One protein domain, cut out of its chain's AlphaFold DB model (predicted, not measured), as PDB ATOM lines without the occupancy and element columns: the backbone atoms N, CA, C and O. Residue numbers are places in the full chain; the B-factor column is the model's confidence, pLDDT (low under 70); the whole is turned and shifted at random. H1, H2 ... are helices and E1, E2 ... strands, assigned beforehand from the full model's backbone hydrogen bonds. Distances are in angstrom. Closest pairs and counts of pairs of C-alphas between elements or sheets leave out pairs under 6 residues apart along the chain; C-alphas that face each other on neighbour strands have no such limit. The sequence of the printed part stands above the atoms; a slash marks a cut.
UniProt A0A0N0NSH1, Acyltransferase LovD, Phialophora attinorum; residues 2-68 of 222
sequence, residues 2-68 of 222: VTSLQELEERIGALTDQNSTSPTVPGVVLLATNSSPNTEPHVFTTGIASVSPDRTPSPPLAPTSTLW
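This is residues 2 to 68 of the 222 residues of the protein "Acyltransferase LovD" of Phialophora attinorum (UniProt A0A0N0NSH1). With little regular structure, this is a long two-stranded hairpin, E1 and E2, with helix H1 over one face and residues 48 to 68 folding back on the other side. Of 67 printed residues only 23 are in named elements, H1, E1, E2 in order, strands antiparallel, class mixed. It is loose, radius of gyration of the C-alphas 13.8 A, spanning 43 by 28 by 16 A.

Start at H1, residues 5 to 15, where 6 of 7 O i to N i+4 pairs are within hydrogen-bond range. Its closest C-alphas to E2, residues 42 to 47, are Gly 13 and Thr 46, 5.8 A. E1, residues 27 to 32, and E2 form a hairpin, antiparallel at 175 degrees; find N 30 and O 44 within hydrogen-bond range at 2.8 A.

Find C-alpha 5 at (212.515, 91.254, -34.960); H1 runs 15.7 A. E1 runs 16.9 A; E2 runs 17.3 A to C-alpha 47 at (224.972, 83.186, -44.824).

The C-alphas farthest apart, Thr 21 and Pro 37, are 42.6 A apart. H1 to E1 is a long link. The printed part has no cut; no printed residue is under 70 in pLDDT.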
ATOM      1  N   VAL A   2     206.308  93.074 -41.507       75.19
ATOM      2  CA  VAL A   2     207.030  92.349 -40.449       75.19
ATOM      3  C   VAL A   2     206.525  92.833 -39.094       75.19
ATOM      4  O   VAL A   2     206.410  94.042 -38.898       75.19
ATOM      5  N   THR A   3     206.198  91.912 -38.193       88.19
ATOM      6  CA  THR A   3     205.568  92.216 -36.896       88.19
ATOM      7  C   THR A   3     206.507  92.048 -35.704       88.19
ATOM      8  O   THR A   3     206.199  92.529 -34.615       88.19
ATOM      9  N   SER A   4     207.669  91.417 -35.898       92.75
ATOM     10  CA  SER A   4     208.687  91.233 -34.861       92.75
ATOM     11  C   SER A   4     210.104  91.196 -35.439       92.75
ATOM     12  O   SER A   4     210.298  90.988 -36.637       92.75
ATOM     13  N   LEU A   5     211.107  91.384 -34.579       91.19
ATOM     14  CA  LEU A   5     212.515  91.254 -34.960       91.19
ATOM     15  C   LEU A   5     212.852  89.821 -35.393       91.19
ATOM     16  O   LEU A   5     213.495  89.640 -36.418       91.19
ATOM     17  N   GLN A   6     212.333  88.820 -34.684       93.88
ATOM     18  CA  GLN A   6     212.517  87.416 -35.047       93.88
ATOM     19  C   GLN A   6     211.968  87.118 -36.451       93.88
ATOM     20  O   GLN A   6     212.645  86.504 -37.267       93.88
ATOM     21  N   GLU A   7     210.769  87.613 -36.773       95.00
ATOM     22  CA  GLU A   7     210.197  87.451 -38.114       95.00
ATOM     23  C   GLU A   7     211.066  88.144 -39.186       95.00
ATOM     24  O   GLU A   7     211.189  87.646 -40.305       95.00
ATOM     25  N   LEU A   8     211.700  89.282 -38.866       94.25
ATOM     26  CA  LEU A   8     212.660  89.924 -39.769       94.25
ATOM     27  C   LEU A   8     213.875  89.024 -40.021       94.25
ATOM     28  O   LEU A   8     214.250  88.816 -41.174       94.25
ATOM     29  N   GLU A   9     214.478  88.510 -38.951       95.31
ATOM     30  CA  GLU A   9     215.667  87.658 -38.993       95.31
ATOM     31  C   GLU A   9     215.409  86.360 -39.756       95.31
ATOM     32  O   GLU A   9     216.200  85.999 -40.622       95.31
ATOM     33  N   GLU A  10     214.273  85.702 -39.519       94.62
ATOM     34  CA  GLU A  10     213.860  84.499 -40.248       94.62
ATOM     35  C   GLU A  10     213.714  84.780 -41.750       94.62
ATOM     36  O   GLU A  10     214.217  84.025 -42.589       94.62
ATOM     37  N   ARG A  11     213.093  85.913 -42.109       93.12
ATOM     38  CA  ARG A  11     212.957  86.326 -43.512       93.12
ATOM     39  C   ARG A  11     214.303  86.642 -44.158       93.12
ATOM     40  O   ARG A  11     214.484  86.295 -45.320       93.12
ATOM     41  N   ILE A  12     215.231  87.287 -43.449       94.00
ATOM     42  CA  ILE A  12     216.587  87.553 -43.961       94.00
ATOM     43  C   ILE A  12     217.375  86.242 -44.079       94.00
ATOM     44  O   ILE A  12     218.022  86.016 -45.099       94.00
ATOM     45  N   GLY A  13     217.284  85.357 -43.084       94.44
ATOM     46  CA  GLY A  13     217.927  84.042 -43.076       94.44
ATOM     47  C   GLY A  13     217.558  83.219 -44.305       94.44
ATOM     48  O   GLY A  13     218.448  82.721 -44.999       94.44
ATOM     49  N   ALA A  14     216.269  83.192 -44.653       93.50
ATOM     50  CA  ALA A  14     215.765  82.519 -45.848       93.50
ATOM     51  C   ALA A  14     216.371  83.052 -47.165       93.50
ATOM     52  O   ALA A  14     216.529  82.289 -48.115       93.50
ATOM     53  N   LEU A  15     216.760  84.334 -47.240       93.62
ATOM     54  CA  LEU A  15     217.409  84.906 -48.434       93.62
ATOM     55  C   LEU A  15     218.850  84.419 -48.621       93.62
ATOM     56  O   LEU A  15     219.386  84.503 -49.729       93.62
ATOM     57  N   THR A  16     219.466  83.938 -47.543       94.38
ATOM     58  CA  THR A  16     220.869  83.506 -47.487       94.38
ATOM     59  C   THR A  16     221.043  81.998 -47.348       94.38
ATOM     60  O   THR A  16     222.175  81.535 -47.188       94.38
ATOM     61  N   ASP A  17     219.953  81.230 -47.380       90.19
ATOM     62  CA  ASP A  17     220.000  79.779 -47.211       90.19
ATOM     63  C   ASP A  17     220.775  79.130 -48.362       90.19
ATOM     64  O   ASP A  17     220.312  79.078 -49.500       90.19
ATOM     65  N   GLN A  18     221.967  78.619 -48.055       82.12
ATOM     66  CA  GLN A  18     222.846  77.982 -49.036       82.12
ATOM     67  C   GLN A  18     222.357  76.588 -49.458       82.12
ATOM     68  O   GLN A  18     222.860  76.046 -50.438       82.12
ATOM     69  N   ASN A  19     221.383  76.009 -48.746       83.25
ATOM     70  CA  ASN A  19     220.715  74.775 -49.164       83.25
ATOM     71  C   ASN A  19     219.552  75.044 -50.131       83.25
ATOM     72  O   ASN A  19     219.024  74.106 -50.733       83.25
ATOM     73  N   SER A  20     219.149  76.309 -50.296       79.38
ATOM     74  CA  SER A  20     218.215  76.710 -51.344       79.38
ATOM     75  C   SER A  20     218.853  76.497 -52.714       79.38
ATOM     76  O   SER A  20     220.042  76.734 -52.913       79.38
ATOM     77  N   THR A  21     218.050  76.109 -53.703       72.44
ATOM     78  CA  THR A  21     218.507  76.004 -55.096       72.44
ATOM     79  C   THR A  21     218.855  77.363 -55.712       72.44
ATOM     80  O   THR A  21     219.529  77.397 -56.739       72.44
ATOM     81  N   SER A  22     218.428  78.462 -55.076       72.12
ATOM     82  CA  SER A  22     218.680  79.842 -55.504       72.12
ATOM     83  C   SER A  22     218.734  80.799 -54.297       72.12
ATOM     84  O   SER A  22     217.766  81.534 -54.067       72.12
ATOM     85  N   PRO A  23     219.821  80.829 -53.499       80.00
ATOM     86  CA  PRO A  23     220.009  81.893 -52.515       80.00
ATOM     87  C   PRO A  23     219.975  83.259 -53.213       80.00
ATOM     88  O   PRO A  23     220.547  83.439 -54.288       80.00
ATOM     89  N   THR A  24     219.285  84.230 -52.614       91.25
ATOM     90  CA  THR A  24     219.117  85.563 -53.217       91.25
ATOM     91  C   THR A  24     220.362  86.422 -53.017       91.25
ATOM     92  O   THR A  24     220.754  87.160 -53.917       91.25
ATOM     93  N   VAL A  25     220.997  86.321 -51.844       93.88
ATOM     94  CA  VAL A  25     222.271  86.986 -51.534       93.88
ATOM     95  C   VAL A  25     223.195  86.036 -50.757       93.88
ATOM     96  O   VAL A  25     222.696  85.163 -50.046       93.88
ATOM     97  N   PRO A  26     224.533  86.181 -50.850       93.00
ATOM     98  CA  PRO A  26     225.464  85.263 -50.184       93.00
ATOM     99  C   PRO A  26     225.381  85.290 -48.655       93.00
ATOM    100  O   PRO A  26     225.434  84.249 -48.008       93.00
ATOM    101  N   GLY A  27     225.240  86.482 -48.079       94.75
ATOM    102  CA  GLY A  27     225.203  86.690 -46.640       94.75
ATOM    103  C   GLY A  27     224.768  88.109 -46.294       94.75
ATOM    104  O   GLY A  27     224.841  89.013 -47.129       94.75
ATOM    105  N   VAL A  28     224.304  88.293 -45.061       95.75
ATOM    106  CA  VAL A  28     223.854  89.580 -44.521       95.75
ATOM    107  C   VAL A  28     224.423  89.781 -43.119       95.75
ATOM    108  O   VAL A  28     224.423  88.856 -42.310       95.75
ATOM    109  N   VAL A  29     224.880  91.002 -42.838       95.56
ATOM    110  CA  VAL A  29     225.125  91.516 -41.484       95.56
ATOM    111  C   VAL A  29     224.140  92.656 -41.262       95.56
ATOM    112  O   VAL A  29     224.124  93.619 -42.029       95.56
ATOM    113  N   LEU A  30     223.324  92.544 -40.224       94.62
ATOM    114  CA  LEU A  30     222.406  93.573 -39.760       94.62
ATOM    115  C   LEU A  30     222.870  94.039 -38.382       94.62
ATOM    116  O   LEU A  30     223.102  93.225 -37.489       94.62
ATOM    117  N   LEU A  31     222.998  95.354 -38.217       93.94
ATOM    118  CA  LEU A  31     223.328  95.985 -36.947       93.94
ATOM    119  C   LEU A  31     222.323  97.099 -36.668       93.94
ATOM    120  O   LEU A  31     222.083  97.949 -37.526       93.94
ATOM    121  N   ALA A  32     221.751  97.104 -35.469       92.69
ATOM    122  CA  ALA A  32     220.854  98.151 -35.001       92.69
ATOM    123  C   ALA A  32     221.205  98.544 -33.565       92.69
ATOM    124  O   ALA A  32     221.445  97.695 -32.712       92.69
ATOM    125  N   THR A  33     221.227  99.843 -33.282       94.75
ATOM    126  CA  THR A  33     221.461 100.370 -31.935       94.75
ATOM    127  C   THR A  33     220.715 101.689 -31.745       94.75
ATOM    128  O   THR A  33     220.109 102.207 -32.684       94.75
ATOM    129  N   ASN A  34     220.728 102.223 -30.527       94.31
ATOM    130  CA  ASN A  34     220.176 103.531 -30.192       94.31
ATOM    131  C   ASN A  34     221.272 104.435 -29.590       94.31
ATOM    132  O   ASN A  34     222.442 104.065 -29.538       94.31
ATOM    133  N   SER A  35     220.910 105.646 -29.169       95.19
ATOM    134  CA  SER A  35     221.857 106.618 -28.604       95.19
ATOM    135  C   SER A  35     222.246 106.354 -27.143       95.19
ATOM    136  O   SER A  35     223.063 107.093 -26.593       95.19
ATOM    137  N   SER A  36     221.658 105.348 -26.489       95.94
ATOM    138  CA  SER A  36     221.970 105.006 -25.104       95.94
ATOM    139  C   SER A  36     223.356 104.364 -25.029       95.94
ATOM    140  O   SER A  36     223.586 103.337 -25.670       95.94
ATOM    141  N   PRO A  37     224.275 104.892 -24.203       89.00
ATOM    142  CA  PRO A  37     225.652 104.400 -24.132       89.00
ATOM    143  C   PRO A  37     225.766 102.977 -23.563       89.00
ATOM    144  O   PRO A  37     226.811 102.353 -23.697       89.00
ATOM    145  N   ASN A  38     224.704 102.473 -22.929       92.88
ATOM    146  CA  ASN A  38     224.674 101.164 -22.273       92.88
ATOM    147  C   ASN A  38     223.828 100.133 -23.034       92.88
ATOM    148  O   ASN A  38     223.568  99.051 -22.511       92.88
ATOM    149  N   THR A  39     223.313 100.472 -24.218       93.25
ATOM    150  CA  THR A  39     222.577  99.511 -25.039       93.25
ATOM    151  C   THR A  39     223.556  98.773 -25.941       93.25
ATOM    152  O   THR A  39     224.137  99.365 -26.848       93.25
ATOM    153  N   GLU A  40     223.707  97.470 -25.703       93.31
ATOM    154  CA  GLU A  40     224.413  96.595 -26.634       93.31
ATOM    155  C   GLU A  40     223.716  96.629 -28.002       93.31
ATOM    156  O   GLU A  40     222.482  96.521 -28.063       93.31
ATOM    157  N   PRO A  41     224.466  96.796 -29.106       93.44
ATOM    158  CA  PRO A  41     223.882  96.766 -30.432       93.44
ATOM    159  C   PRO A  41     223.270  95.390 -30.686       93.44
ATOM    160  O   PRO A  41     223.868  94.350 -30.413       93.44
ATOM    161  N   HIS A  42     222.079  95.384 -31.270       94.56
ATOM    162  CA  HIS A  42     221.534  94.174 -31.848       94.56
ATOM    163  C   HIS A  42     222.325  93.843 -33.115       94.56
ATOM    164  O   HIS A  42     222.443  94.680 -34.014       94.56
ATOM    165  N   VAL A  43     222.867  92.629 -33.172       95.88
ATOM    166  CA  VAL A  43     223.675  92.141 -34.288       95.88
ATOM    167  C   VAL A  43     223.112  90.808 -34.751       95.88
ATOM    168  O   VAL A  43     223.077  89.847 -33.987       95.88
ATOM    169  N   PHE A  44     222.728  90.751 -36.021       96.12
ATOM    170  CA  PHE A  44     222.262  89.543 -36.686       96.12
ATOM    171  C   PHE A  44     223.116  89.282 -37.923       96.12
ATOM    172  O   PHE A  44     223.339  90.175 -38.742       96.12
ATOM    173  N   THR A  45     223.602  88.052 -38.073       96.94
ATOM    174  CA  THR A  45     224.406  87.642 -39.227       96.94
ATOM    175  C   THR A  45     223.940  86.307 -39.762       96.94
ATOM    176  O   THR A  45     223.678  85.390 -38.987       96.94
ATOM    177  N   THR A  46     223.894  86.173 -41.083       96.19
ATOM    178  CA  THR A  46     223.488  84.933 -41.750       96.19
ATOM    179  C   THR A  46     224.196  84.774 -43.094       96.19
ATOM    180  O   THR A  46     224.613  85.758 -43.711       96.19
ATOM    181  N   GLY A  47     224.324  83.531 -43.560       94.81
ATOM    182  CA  GLY A  47     224.972  83.186 -44.824       94.81
ATOM    183  C   GLY A  47     226.503  83.170 -44.770       94.81
ATOM    184  O   GLY A  47     227.126  83.049 -43.713       94.81
ATOM    185  N   ILE A  48     227.115  83.259 -45.948       94.25
ATOM    186  CA  ILE A  48     228.551  83.080 -46.172       94.25
ATOM    187  C   ILE A  48     229.213  84.368 -46.661       94.25
ATOM    188  O   ILE A  48     228.594  85.206 -47.316       94.25
ATOM    189  N   ALA A  49     230.506  84.524 -46.373       93.69
ATOM    190  CA  ALA A  49     231.257  85.725 -46.733       93.69
ATOM    191  C   ALA A  49     231.724  85.752 -48.202       93.69
ATOM    192  O   ALA A  49     232.214  86.773 -48.678       93.69
ATOM    193  N   SER A  50     231.639  84.628 -48.919       90.94
ATOM    194  CA  SER A  50     232.159  84.494 -50.285       90.94
ATOM    195  C   SER A  50     231.465  83.370 -51.047       90.94
ATOM    196  O   SER A  50     231.257  82.303 -50.488       90.94
ATOM    197  N   VAL A  51     231.205  83.574 -52.340       89.75
ATOM    198  CA  VAL A  51     230.749  82.526 -53.280       89.75
ATOM    199  C   VAL A  51     231.877  81.994 -54.174       89.75
ATOM    200  O   VAL A  51     231.638  81.202 -55.078       89.75
ATOM    201  N   SER A  52     233.114  82.461 -53.963       90.19
ATOM    202  CA  SER A  52     234.275  82.010 -54.733       90.19
ATOM    203  C   SER A  52     234.489  80.496 -54.565       90.19
ATOM    204  O   SER A  52     234.570  80.038 -53.421       90.19
ATOM    205  N   PRO A  53     234.658  79.738 -55.668       86.50
ATOM    206  CA  PRO A  53     234.961  78.307 -55.618       86.50
ATOM    207  C   PRO A  53     236.226  77.983 -54.812       86.50
ATOM    208  O   PRO A  53     236.268  76.973 -54.110       86.50
ATOM    209  N   ASP A  54     237.214  78.883 -54.838       90.19
ATOM    210  CA  ASP A  54     238.502  78.744 -54.146       90.19
ATOM    211  C   ASP A  54     238.383  78.863 -52.615       90.19
ATOM    212  O   ASP A  54     239.356  78.675 -51.883       90.19
ATOM    213  N   ARG A  55     237.187  79.186 -52.105       83.31
ATOM    214  CA  ARG A  55     236.863  79.250 -50.676       83.31
ATOM    215  C   ARG A  55     235.720  78.293 -50.356       83.31
ATOM    216  O   ARG A  55     234.651  78.740 -49.957       83.31
ATOM    217  N   THR A  56     235.949  76.991 -50.532       85.06
ATOM    218  CA  THR A  56     234.967  75.941 -50.213       85.06
ATOM    219  C   THR A  56     235.487  75.014 -49.096       85.06
ATOM    220  O   THR A  56     236.504  74.354 -49.305       85.06
ATOM    221  N   PRO A  57     234.814  74.924 -47.926       84.62
ATOM    222  CA  PRO A  57     233.622  75.687 -47.559       84.62
ATOM    223  C   PRO A  57     233.952  77.165 -47.307       84.62
ATOM    224  O   PRO A  57     235.026  77.509 -46.809       84.62
ATOM    225  N   SER A  58     233.014  78.042 -47.651       89.62
ATOM    226  CA  SER A  58     233.163  79.479 -47.430       89.62
ATOM    227  C   SER A  58     232.999  79.794 -45.947       89.62
ATOM    228  O   SER A  58     232.118  79.211 -45.308       89.62
ATOM    229  N   PRO A  59     233.815  80.692 -45.364       91.69
ATOM    230  CA  PRO A  59     233.609  81.088 -43.983       91.69
ATOM    231  C   PRO A  59     232.243  81.774 -43.826       91.69
ATOM    232  O   PRO A  59     231.807  82.492 -44.738       91.69
ATOM    233  N   PRO A  60     231.573  81.597 -42.673       93.81
ATOM    234  CA  PRO A  60     230.345  82.321 -42.387       93.81
ATOM    235  C   PRO A  60     230.615  83.825 -42.409       93.81
ATOM    236  O   PRO A  60     231.705  84.287 -42.049       93.81
ATOM    237  N   LEU A  61     229.618  84.596 -42.835       95.56
ATOM    238  CA  LEU A  61     229.694  86.040 -42.706       95.56
ATOM    239  C   LEU A  61     229.575  86.416 -41.223       95.56
ATOM    240  O   LEU A  61     228.649  85.983 -40.544       95.56
ATOM    241  N   ALA A  62     230.515  87.216 -40.726       94.25
ATOM    242  CA  ALA A  62     230.588  87.623 -39.329       94.25
ATOM    243  C   ALA A  62     230.617  89.156 -39.205       94.25
ATOM    244  O   ALA A  62     231.026  89.841 -40.145       94.25
ATOM    245  N   PRO A  63     230.280  89.727 -38.032       92.94
ATOM    246  CA  PRO A  63     230.360  91.176 -37.811       92.94
ATOM    247  C   PRO A  63     231.784  91.733 -37.963       92.94
ATOM    248  O   PRO A  63     231.975  92.912 -38.240       92.94
ATOM    249  N   THR A  64     232.791  90.875 -37.793       93.50
ATOM    250  CA  THR A  64     234.217  91.191 -37.939       93.50
ATOM    251  C   THR A  64     234.760  90.896 -39.339       93.50
ATOM    252  O   THR A  64     235.966  91.003 -39.560       93.50
ATOM    253  N   SER A  65     233.915  90.466 -40.282       93.62
ATOM    254  CA  SER A  65     234.330  90.237 -41.665       93.62
ATOM    255  C   SER A  65     234.722  91.555 -42.332       93.62
ATOM    256  O   SER A  65     234.037  92.567 -42.205       93.62
ATOM    257  N   THR A  66     235.814  91.542 -43.096       91.62
ATOM    258  CA  THR A  66     236.199  92.690 -43.922       91.62
ATOM    259  C   THR A  66     235.205  92.852 -45.065       91.62
ATOM    260  O   THR A  66     235.096  91.975 -45.922       91.62
ATOM    261  N   LEU A  67     234.513  93.988 -45.092       91.00
ATOM    262  CA  LEU A  67     233.552  94.342 -46.132       91.00
ATOM    263  C   LEU A  67     234.073  95.496 -46.981       91.00
ATOM    264  O   LEU A  67     234.794  96.372 -46.503       91.00
ATOM    265  N   TRP A  68     233.667  95.525 -48.247       90.69
ATOM    266  CA  TRP A  68     233.910  96.675 -49.104       90.69
ATOM    267  C   TRP A  68     232.811  97.721 -48.894       90.69
ATOM    268  O   TRP A  68     231.666  97.522 -49.289       90.69
TER     269      TRP A  68